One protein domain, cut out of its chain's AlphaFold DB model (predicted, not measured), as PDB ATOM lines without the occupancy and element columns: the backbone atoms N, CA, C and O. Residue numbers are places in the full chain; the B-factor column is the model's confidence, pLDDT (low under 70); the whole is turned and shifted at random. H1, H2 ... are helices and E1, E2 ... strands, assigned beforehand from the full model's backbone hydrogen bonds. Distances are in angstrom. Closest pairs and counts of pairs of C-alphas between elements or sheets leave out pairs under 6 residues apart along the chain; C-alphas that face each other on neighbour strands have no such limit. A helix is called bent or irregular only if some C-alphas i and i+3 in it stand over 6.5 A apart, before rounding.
ATOM      1  N   LEU A 163      40.518 -31.096 -19.472       89.75
ATOM      2  CA  LEU A 163      40.010 -32.316 -18.836       89.75
ATOM      3  C   LEU A 163      39.759 -33.411 -19.875       89.75
ATOM      4  O   LEU A 163      40.217 -34.535 -19.702       89.75
ATOM      5  N   ARG A 164      39.142 -33.068 -21.010       88.94
ATOM      6  CA  ARG A 164      38.940 -34.034 -22.093       88.94
ATOM      7  C   ARG A 164      40.262 -34.588 -22.627       88.94
ATOM      8  O   ARG A 164      40.371 -35.789 -22.846       88.94
ATOM      9  N   TYR A 165      41.281 -33.743 -22.795       90.19
ATOM     10  CA  TYR A 165      42.617 -34.213 -23.171       90.19
ATOM     11  C   TYR A 165      43.224 -35.153 -22.117       90.19
ATOM     12  O   TYR A 165      43.818 -36.174 -22.470       90.19
ATOM     13  N   PHE A 166      43.052 -34.849 -20.823       90.31
ATOM     14  CA  PHE A 166      43.489 -35.746 -19.749       90.31
ATOM     15  C   PHE A 166      42.843 -37.117 -19.888       90.31
ATOM     16  O   PHE A 166      43.535 -38.119 -19.757       90.31
ATOM     17  N   ASP A 167      41.557 -37.165 -20.200       87.50
ATOM     18  CA  ASP A 167      40.788 -38.405 -20.243       87.50
ATOM     19  C   ASP A 167      41.051 -39.248 -21.484       87.50
ATOM     20  O   ASP A 167      41.180 -40.468 -21.389       87.50
ATOM     21  N   GLU A 168      41.121 -38.603 -22.644       87.94
ATOM     22  CA  GLU A 168      41.232 -39.288 -23.929       87.94
ATOM     23  C   GLU A 168      42.674 -39.693 -24.246       87.94
ATOM     24  O   GLU A 168      42.890 -40.774 -24.790       87.94
ATOM     25  N   GLN A 169      43.661 -38.858 -23.901       86.00
ATOM     26  CA  GLN A 169      45.048 -39.043 -24.349       86.00
ATOM     27  C   GLN A 169      45.988 -39.494 -23.234       86.00
ATOM     28  O   GLN A 169      46.839 -40.359 -23.446       86.00
ATOM     29  N   LEU A 170      45.846 -38.932 -22.032       88.06
ATOM     30  CA  LEU A 170      46.804 -39.179 -20.953       88.06
ATOM     31  C   LEU A 170      46.381 -40.335 -20.037       88.06
ATOM     32  O   LEU A 170      47.166 -41.252 -19.812       88.06
ATOM     33  N   ALA A 171      45.145 -40.329 -19.541       88.06
ATOM     34  CA  ALA A 171      44.620 -41.293 -18.575       88.06
ATOM     35  C   ALA A 171      44.683 -42.769 -19.024       88.06
ATOM     36  O   ALA A 171      44.871 -43.624 -18.155       88.06
ATOM     37  N   PRO A 172      44.577 -43.119 -20.327       88.25
ATOM     38  CA  PRO A 172      44.716 -44.510 -20.760       88.25
ATOM     39  C   PRO A 172      46.104 -45.103 -20.488       88.25
ATOM     40  O   PRO A 172      46.220 -46.304 -20.243       88.25
ATOM     41  N   ASN A 173      47.152 -44.272 -20.516       86.50
ATOM     42  CA  ASN A 173      48.550 -44.709 -20.425       86.50
ATOM     43  C   ASN A 173      49.262 -44.211 -19.152       86.50
ATOM     44  O   ASN A 173      50.295 -44.760 -18.762       86.50
ATOM     45  N   HIS A 174      48.718 -43.190 -18.486       88.00
ATOM     46  CA  HIS A 174      49.341 -42.492 -17.363       88.00
ATOM     47  C   HIS A 174      48.362 -42.280 -16.211       88.00
ATOM     48  O   HIS A 174      47.171 -42.062 -16.407       88.00
ATOM     49  N   ALA A 175      48.886 -42.270 -14.986       89.81
ATOM     50  CA  ALA A 175      48.120 -41.824 -13.828       89.81
ATOM     51  C   ALA A 175      48.276 -40.309 -13.682       89.81
ATOM     52  O   ALA A 175      49.402 -39.818 -13.640       89.81
ATOM     53  N   ILE A 176      47.172 -39.575 -13.576       91.38
ATOM     54  CA  ILE A 176      47.182 -38.113 -13.456       91.38
ATOM     55  C   ILE A 176      46.661 -37.742 -12.072       91.38
ATOM     56  O   ILE A 176      45.593 -38.194 -11.664       91.38
ATOM     57  N   ILE A 177      47.417 -36.921 -11.350       93.19
ATOM     58  CA  ILE A 177      47.016 -36.347 -10.066       93.19
ATOM     59  C   ILE A 177      47.250 -34.846 -10.161       93.19
ATOM     60  O   ILE A 177      48.360 -34.409 -10.474       93.19
ATOM     61  N   TYR A 178      46.217 -34.055  -9.889       93.12
ATOM     62  CA  TYR A 178      46.329 -32.606  -9.931       93.12
ATOM     63  C   TYR A 178      45.571 -31.924  -8.793       93.12
ATOM     64  O   TYR A 178      44.576 -32.448  -8.292       93.12
ATOM     65  N   SER A 179      46.071 -30.765  -8.373       93.00
ATOM     66  CA  SER A 179      45.376 -29.823  -7.490       93.00
ATOM     67  C   SER A 179      44.568 -28.841  -8.334       93.00
ATOM     68  O   SER A 179      44.980 -28.479  -9.440       93.00
ATOM     69  N   THR A 180      43.405 -28.411  -7.843       88.19
ATOM     70  CA  THR A 180      42.718 -27.274  -8.452       88.19
ATOM     71  C   THR A 180      41.820 -26.510  -7.482       88.19
ATOM     72  O   THR A 180      41.106 -27.108  -6.676       88.19
ATOM     73  N   HIS A 181      41.785 -25.189  -7.635       82.00
ATOM     74  CA  HIS A 181      40.752 -24.311  -7.090       82.00
ATOM     75  C   HIS A 181      39.644 -24.000  -8.108       82.00
ATOM     76  O   HIS A 181      38.631 -23.394  -7.752       82.00
ATOM     77  N   SER A 182      39.818 -24.378  -9.382       82.06
ATOM     78  CA  SER A 182      38.839 -24.079 -10.423       82.06
ATOM     79  C   SER A 182      37.691 -25.091 -10.416       82.06
ATOM     80  O   SER A 182      37.938 -26.288 -10.585       82.06
ATOM     81  N   PRO A 183      36.422 -24.641 -10.350       74.62
ATOM     82  CA  PRO A 183      35.276 -25.531 -10.518       74.62
ATOM     83  C   PRO A 183      35.268 -26.220 -11.892       74.62
ATOM     84  O   PRO A 183      34.817 -27.350 -12.012       74.62
ATOM     85  N   PHE A 184      35.795 -25.577 -12.939       79.94
ATOM     86  CA  PHE A 184      35.794 -26.139 -14.299       79.94
ATOM     87  C   PHE A 184      36.878 -27.198 -14.526       79.94
ATOM     88  O   PHE A 184      36.880 -27.846 -15.566       79.94
ATOM     89  N   MET A 185      37.797 -27.353 -13.571       84.88
ATOM     90  CA  MET A 185      38.800 -28.418 -13.552       84.88
ATOM     91  C   MET A 185      38.362 -29.592 -12.665       84.88
ATOM     92  O   MET A 185      39.145 -30.507 -12.426       84.88
ATOM     93  N   VAL A 186      37.118 -29.601 -12.178       81.88
ATOM     94  CA  VAL A 186      36.527 -30.758 -11.502       81.88
ATOM     95  C   VAL A 186      35.754 -31.589 -12.525       81.88
ATOM     96  O   VAL A 186      34.776 -31.118 -13.101       81.88
ATOM     97  N   ALA A 187      36.181 -32.837 -12.729       73.00
ATOM     98  CA  ALA A 187      35.502 -33.798 -13.595       73.00
ATOM     99  C   ALA A 187      34.163 -34.224 -12.970       73.00
ATOM    100  O   ALA A 187      34.109 -35.071 -12.074       73.00
ATOM    101  N   ALA A 188      33.079 -33.583 -13.402       66.38
ATOM    102  CA  ALA A 188      31.763 -33.755 -12.800       66.38
ATOM    103  C   ALA A 188      31.148 -35.150 -13.079       66.38
ATOM    104  O   ALA A 188      30.470 -35.718 -12.220       66.38
ATOM    105  N   ASP A 189      31.527 -35.786 -14.191       64.19
ATOM    106  CA  ASP A 189      31.238 -37.189 -14.524       64.19
ATOM    107  C   ASP A 189      31.936 -38.198 -13.587       64.19
ATOM    108  O   ASP A 189      31.533 -39.361 -13.484       64.19
ATOM    109  N   ARG A 190      32.989 -37.759 -12.888       68.88
ATOM    110  CA  ARG A 190      33.865 -38.576 -12.038       68.88
ATOM    111  C   ARG A 190      34.152 -37.916 -10.692       68.88
ATOM    112  O   ARG A 190      35.254 -38.042 -10.163       68.88
ATOM    113  N   LEU A 191      33.146 -37.309 -10.065       66.06
ATOM    114  CA  LEU A 191      33.281 -36.652  -8.752       66.06
ATOM    115  C   LEU A 191      33.935 -37.523  -7.671       66.06
ATOM    116  O   LEU A 191      34.677 -37.018  -6.838       66.06
ATOM    117  N   LEU A 192      33.718 -38.843  -7.695       69.62
ATOM    118  CA  LEU A 192      34.333 -39.776  -6.740       69.62
ATOM    119  C   LEU A 192      35.863 -39.907  -6.889       69.62
ATOM    120  O   LEU A 192      36.528 -40.456  -6.008       69.62
ATOM    121  N   SER A 193      36.434 -39.422  -7.992       76.12
ATOM    122  CA  SER A 193      37.883 -39.310  -8.183       76.12
ATOM    123  C   SER A 193      38.476 -38.068  -7.512       76.12
ATOM    124  O   SER A 193      39.671 -38.041  -7.225       76.12
ATOM    125  N   SER A 194      37.650 -37.068  -7.192       81.50
ATOM    126  CA  SER A 194      38.080 -35.866  -6.484       81.50
ATOM    127  C   SER A 194      38.348 -36.158  -5.006       81.50
ATOM    128  O   SER A 194      37.705 -37.004  -4.377       81.50
ATOM    129  N   ARG A 195      39.326 -35.457  -4.433       84.12
ATOM    130  CA  ARG A 195      39.605 -35.457  -2.994       84.12
ATOM    131  C   ARG A 195      39.567 -34.024  -2.506       84.12
ATOM    132  O   ARG A 195      40.223 -33.164  -3.086       84.12
ATOM    133  N   ILE A 196      38.804 -33.783  -1.450       81.75
ATOM    134  CA  ILE A 196      38.745 -32.473  -0.812       81.75
ATOM    135  C   ILE A 196      39.863 -32.402   0.224       81.75
ATOM    136  O   ILE A 196      40.046 -33.336   1.008       81.75
ATOM    137  N   VAL A 197      40.598 -31.293   0.222       85.12
ATOM    138  CA  VAL A 197      41.615 -30.983   1.229       85.12
ATOM    139  C   VAL A 197      41.192 -29.710   1.949       85.12
ATOM    140  O   VAL A 197      41.117 -28.651   1.333       85.12
ATOM    141  N   GLU A 198      40.913 -29.809   3.245       78.25
ATOM    142  CA  GLU A 198      40.459 -28.682   4.069       78.25
ATOM    143  C   GLU A 198      41.123 -28.693   5.451       78.25
ATOM    144  O   GLU A 198      41.488 -29.754   5.969       78.25
ATOM    145  N   ASP A 199      41.279 -27.516   6.063       81.31
ATOM    146  CA  ASP A 199      41.619 -27.395   7.486       81.31
ATOM    147  C   ASP A 199      40.327 -27.397   8.307       81.31
ATOM    148  O   ASP A 199      39.522 -26.469   8.231       81.31
ATOM    149  N   VAL A 200      40.103 -28.464   9.073       77.62
ATOM    150  CA  VAL A 200      38.845 -28.644   9.799       77.62
ATOM    151  C   VAL A 200      38.883 -27.817  11.074       77.62
ATOM    152  O   VAL A 200      39.643 -28.112  11.994       77.62
ATOM    153  N   VAL A 201      38.017 -26.809  11.172       78.50
ATOM    154  CA  VAL A 201      37.893 -25.957  12.361       78.50
ATOM    155  C   VAL A 201      36.537 -26.179  13.023       78.50
ATOM    156  O   VAL A 201      35.495 -26.149  12.375       78.50
ATOM    157  N   PHE A 202      36.535 -26.382  14.338       76.88
ATOM    158  CA  PHE A 202      35.318 -26.484  15.141       76.88
ATOM    159  C   PHE A 202      35.322 -25.456  16.272       76.88
ATOM    160  O   PHE A 202      36.370 -25.050  16.777       76.88
ATOM    161  N   LEU A 203      34.133 -25.027  16.688       78.44
ATOM    162  CA  LEU A 203      33.976 -24.142  17.836       78.44
ATOM    163  C   LEU A 203      33.949 -24.976  19.117       78.44
ATOM    164  O   LEU A 203      33.197 -25.943  19.230       78.44
ATOM    165  N   THR A 204      34.771 -24.606  20.095       76.31
ATOM    166  CA  THR A 204      34.670 -25.157  21.451       76.31
ATOM    167  C   THR A 204      33.395 -24.661  22.136       76.31
ATOM    168  O   THR A 204      32.820 -23.657  21.725       76.31
ATOM    169  N   GLU A 205      32.988 -25.287  23.246       73.75
ATOM    170  CA  GLU A 205      31.846 -24.828  24.067       73.75
ATOM    171  C   GLU A 205      31.971 -23.356  24.517       73.75
ATOM    172  O   GLU A 205      30.983 -22.678  24.772       73.75
ATOM    173  N   SER A 206      33.199 -22.835  24.568       77.81
ATOM    174  CA  SER A 206      33.524 -21.434  24.857       77.81
ATOM    175  C   SER A 206      33.486 -20.494  23.640       77.81
ATOM    176  O   SER A 206      33.887 -19.336  23.758       77.81
ATOM    177  N   GLY A 207      33.058 -20.978  22.471       77.31
ATOM    178  CA  GLY A 207      32.967 -20.213  21.226       77.31
ATOM    179  C   GLY A 207      34.313 -19.887  20.573       77.31
ATOM    180  O   GLY A 207      34.369 -19.020  19.704       77.31
ATOM    181  N   ARG A 208      35.413 -20.536  20.980       79.56
ATOM    182  CA  ARG A 208      36.732 -20.325  20.366       79.56
ATOM    183  C   ARG A 208      36.958 -21.331  19.234       79.56
ATOM    184  O   ARG A 208      36.723 -22.520  19.447       79.56
ATOM    185  N   PRO A 209      37.441 -20.894  18.060       78.75
ATOM    186  CA  PRO A 209      37.801 -21.809  16.988       78.75
ATOM    187  C   PRO A 209      39.017 -22.643  17.399       78.75
ATOM    188  O   PRO A 209      40.021 -22.116  17.884       78.75
ATOM    189  N   LYS A 210      38.915 -23.958  17.215       81.88
ATOM    190  CA  LYS A 210      39.993 -24.924  17.405       81.88
ATOM    191  C   LYS A 210      40.110 -25.767  16.138       81.88
ATOM    192  O   LYS A 210      39.110 -26.267  15.634       81.88
ATOM    193  N   THR A 211      41.328 -25.888  15.625       82.44
ATOM    194  CA  THR A 211      41.629 -26.713  14.449       82.44
ATOM    195  C   THR A 211      41.776 -28.184  14.859       82.44
ATOM    196  O   THR A 211      42.383 -28.496  15.889       82.44
ATOM    197  N   ASP A 212      41.192 -29.074  14.064       80.06
ATOM    198  CA  ASP A 212      41.424 -30.524  14.045       80.06
ATOM    199  C   ASP A 212      42.507 -30.917  13.008       80.06
ATOM    200  O   ASP A 212      42.811 -32.098  12.808       80.06
ATOM    201  N   GLY A 213      43.111 -29.916  12.360       85.25
ATOM    202  CA  GLY A 213      44.147 -30.020  11.340       85.25
ATOM    203  C   GLY A 213      43.610 -30.257   9.930       85.25
ATOM    204  O   GLY A 213      42.411 -30.432   9.702       85.25
ATOM    205  N   THR A 214      44.540 -30.326   8.975       87.31
ATOM    206  CA  THR A 214      44.238 -30.633   7.574       87.31
ATOM    207  C   THR A 214      43.746 -32.070   7.425       87.31
ATOM    208  O   THR A 214      44.424 -33.016   7.839       87.31
ATOM    209  N   LYS A 215      42.580 -32.245   6.804       83.06
ATOM    210  CA  LYS A 215      42.021 -33.552   6.453       83.06
ATOM    211  C   LYS A 215      41.919 -33.675   4.938       83.06
ATOM    212  O   LYS A 215      41.601 -32.712   4.248       83.06
ATOM    213  N   VAL A 216      42.172 -34.886   4.448       84.88
ATOM    214  CA  VAL A 216      41.913 -35.280   3.062       84.88
ATOM    215  C   VAL A 216      40.718 -36.216   3.079       84.88
ATOM    216  O   VAL A 216      40.715 -37.188   3.839       84.88
ATOM    217  N   ARG A 217      39.703 -35.907   2.280       69.31
ATOM    218  CA  ARG A 217      38.401 -36.572   2.323       69.31
ATOM    219  C   ARG A 217      37.955 -37.050   0.948       69.31
ATOM    220  O   ARG A 217      38.294 -36.450  -0.073       69.31
ATOM    221  N   ASP A 218      37.195 -38.136   0.945       65.44
ATOM    222  CA  ASP A 218      36.518 -38.723  -0.213       65.44
ATOM    223  C   ASP A 218      34.993 -38.495  -0.192       65.44
ATOM    224  O   ASP A 218      34.327 -38.747  -1.196       65.44
ATOM    225  N   ASP A 219      34.430 -37.961   0.901       61.56
ATOM    226  CA  ASP A 219      33.012 -37.619   1.046       61.56
ATOM    227  C   ASP A 219      32.698 -36.208   0.524       61.56
ATOM    228  O   ASP A 219      32.355 -35.284   1.253       61.56
ATOM    229  N   VAL A 220      32.766 -36.082  -0.802       52.00
ATOM    230  CA  VAL A 220      32.673 -34.836  -1.586       52.00
ATOM    231  C   VAL A 220      31.400 -33.990  -1.328       52.00
ATOM    232  O   VAL A 220      31.370 -32.804  -1.642       52.00
ATOM    233  N   LEU A 221      30.342 -34.568  -0.746       51.94
ATOM    234  CA  LEU A 221      29.029 -33.923  -0.554       51.94
ATOM    235  C   LEU A 221      28.698 -33.548   0.906       51.94
ATOM    236  O   LEU A 221      27.610 -33.033   1.159       51.94
ATOM    237  N   ASN A 222      29.591 -33.800   1.871       47.91
ATOM    238  CA  ASN A 222      29.311 -33.578   3.292       47.91
ATOM    239  C   ASN A 222      30.117 -32.403   3.879       47.91
ATOM    240  O   ASN A 222      31.287 -32.554   4.206       47.91
ATOM    241  N   ARG A 223      29.400 -31.300   4.161       51.44
ATOM    242  CA  ARG A 223      29.776 -30.098   4.952       51.44
ATOM    243  C   ARG A 223      30.602 -28.980   4.283       51.44
ATOM    244  O   ARG A 223      31.235 -29.166   3.261       51.44
ATOM    245  N   ASP A 224      30.480 -27.818   4.943       54.66
ATOM    246  CA  ASP A 224      30.929 -26.438   4.676       54.66
ATOM    247  C   ASP A 224      30.582 -25.850   3.283       54.66
ATOM    248  O   ASP A 224      31.119 -26.296   2.270       54.66
ATOM    249  N   PRO A 225      29.693 -24.834   3.199       47.72
ATOM    250  CA  PRO A 225      29.368 -24.147   1.944       47.72
ATOM    251  C   PRO A 225      30.582 -23.638   1.157       47.72
ATOM    252  O   PRO A 225      30.534 -23.654  -0.073       47.72
ATOM    253  N   ASP A 226      31.655 -23.219   1.837       49.75
ATOM    254  CA  ASP A 226      32.843 -22.665   1.179       49.75
ATOM    255  C   ASP A 226      33.702 -23.769   0.534       49.75
ATOM    256  O   ASP A 226      34.245 -23.577  -0.557       49.75
ATOM    257  N   THR A 227      33.756 -24.960   1.142       51.16
ATOM    258  CA  THR A 227      34.491 -26.125   0.619       51.16
ATOM    259  C   THR A 227      33.748 -26.803  -0.540       51.16
ATOM    260  O   THR A 227      34.370 -27.305  -1.478       51.16
ATOM    261  N   ILE A 228      32.410 -26.778  -0.527       54.81
ATOM    262  CA  ILE A 228      31.586 -27.329  -1.615       54.81
ATOM    263  C   ILE A 228      31.491 -26.334  -2.787       54.81
ATOM    264  O   ILE A 228      31.113 -26.733  -3.881       54.81
ATOM    265  N   PHE A 229      31.860 -25.057  -2.638       57.16
ATOM    266  CA  PHE A 229      31.668 -24.052  -3.694       57.16
ATOM    267  C   PHE A 229      32.251 -24.444  -5.071       57.16
ATOM    268  O   PHE A 229      31.524 -24.324  -6.062       57.16
ATOM    269  N   PRO A 230      33.485 -24.985  -5.195       51.91
ATOM    270  CA  PRO A 230      33.994 -25.451  -6.487       51.91
ATOM    271  C   PRO A 230      33.176 -26.619  -7.064       51.91
ATOM    272  O   PRO A 230      32.929 -26.682  -8.264       51.91
ATOM    273  N   LEU A 231      32.681 -27.508  -6.205       57.38
ATOM    274  CA  LEU A 231      31.859 -28.657  -6.590       57.38
ATOM    275  C   LEU A 231      30.443 -28.237  -6.987       57.38
ATOM    276  O   LEU A 231      29.925 -28.708  -7.991       57.38
ATOM    277  N   GLN A 232      29.840 -27.304  -6.251       56.38
ATOM    278  CA  GLN A 232      28.585 -26.639  -6.600       56.38
ATOM    279  C   GLN A 232      28.714 -25.833  -7.892       56.38
ATOM    280  O   GLN A 232      27.761 -25.781  -8.659       56.38
ATOM    281  N   GLY A 233      29.869 -25.220  -8.153       54.66
ATOM    282  CA  GLY A 233      30.166 -24.546  -9.413       54.66
ATOM    283  C   GLY A 233      30.253 -25.527 -10.581       54.66
ATOM    284  O   GLY A 233      29.626 -25.289 -11.610       54.66
ATOM    285  N   ALA A 234      30.966 -26.644 -10.407       52.28
ATOM    286  CA  ALA A 234      31.104 -27.702 -11.408       52.28
ATOM    287  C   ALA A 234      29.754 -28.371 -11.718       52.28
ATOM    288  O   ALA A 234      29.301 -28.370 -12.860       52.28
ATOM    289  N   LEU A 235      29.064 -28.846 -10.674       53.44
ATOM    290  CA  LEU A 235      27.728 -29.436 -10.755       53.44
ATOM    291  C   LEU A 235      26.695 -28.426 -11.242       53.44
ATOM    292  O   LEU A 235      25.866 -28.756 -12.072       53.44
ATOM    293  N   GLY A 236      26.730 -27.183 -10.767       55.69
ATOM    294  CA  GLY A 236      25.822 -26.126 -11.208       55.69
ATOM    295  C   GLY A 236      26.033 -25.775 -12.679       55.69
ATOM    296  O   GLY A 236      25.065 -25.561 -13.406       55.69
ATOM    297  N   TYR A 237      27.278 -25.773 -13.157       53.41
ATOM    298  CA  TYR A 237      27.582 -25.591 -14.572       53.41
ATOM    299  C   TYR A 237      27.110 -26.786 -15.408       53.41
ATOM    300  O   TYR A 237      26.427 -26.592 -16.404       53.41
TER     301      TYR A 237
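Overview. This is residues 163 to 237 of the 447 residues of the protein "AAA_15 domain-containing protein" of Gammaproteobacteria bacterium (UniProt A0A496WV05). This is a loose, drawn-out model in which a long two-stranded hairpin, E2 and E3, makes one end of the longest axis and the short helix H1, followed by the strand E1, makes the other. Between these ends lie two irregular helices, H2 and H3, which come near each other at one place, with few contacts among the parts. The printed part has 75 residues, with three named helices and three named strands in the order H1, E1, H2, E2, E3, H3; the class is mixed, helices and strands, and the one sheet, E2 - E3, is antiparallel. The whole is loose, with a radius of gyration of the C-alphas of 15.4 A, and the C-alphas span 53 by 25 by 17 A.

Arrangement. H1, residues 163 to 170, touches no helix. Its closest C-alphas to E1, residues 175 to 178, are those of Leu 170 and Ile 176, 7.6 A apart. E1 pairs with no named strand. H2, residues 188 to 193, is apart from both H1 and E1. E2, residues 196 to 203, and E3, residues 209 to 217, form a hairpin, antiparallel with 157 degrees between their directions. N 196 and O 217, at 3.0 A, and N 210 and O 202, at 2.8 A, are within hydrogen-bond range. E3 bends by 59 degrees at residue 214. H3, residues 225 to 237, comes closest to E2 at the C-alphas of Thr 227 and Glu 198, 7.4 A apart. H3 and H2 are close but not clearly touching; their closest C-alphas, of Ala 234 and Ala 188, are 6.2 A apart. They run opposite ways at a steep tilt of 40 degrees. Every O i to N i+4 pair is within hydrogen-bond range in H1, against 7 of 9 in H3 and 0 of 2 in H2, where 1 of 3 O i to N i+3 pairs is.

Along the chain. H1 begins at C-alpha 163, (40.010, -32.316, -18.836), and is 9.9 A long; it is neither bent nor irregular, but only just, with C-alphas 167 and 170 6.1 A apart. E1 measures 10.2 A and H2 9.5 A; H2 is irregular, with C-alphas 189 and 192 8.8 A apart. E2 covers 21.0 A from C-alpha 196 at (38.745, -32.473, -0.812), and E3 covers 20.8 A. H3, 16.7 A long, ends at C-alpha 237, (27.582, -25.591, -14.572); it is irregular, with C-alphas 227 and 230 7.2 A apart.

Size, cuts and confidence. The C-alphas farthest apart, of Gln 169 and Ser 206, are 53.5 A apart. Residues 168 to 173, of which 168 to 170 belong to H1, stand free. The printed part has no cut and no long link. Its mean pLDDT is 74.4; residues 188 to 192 and 217 to 237 are under 70.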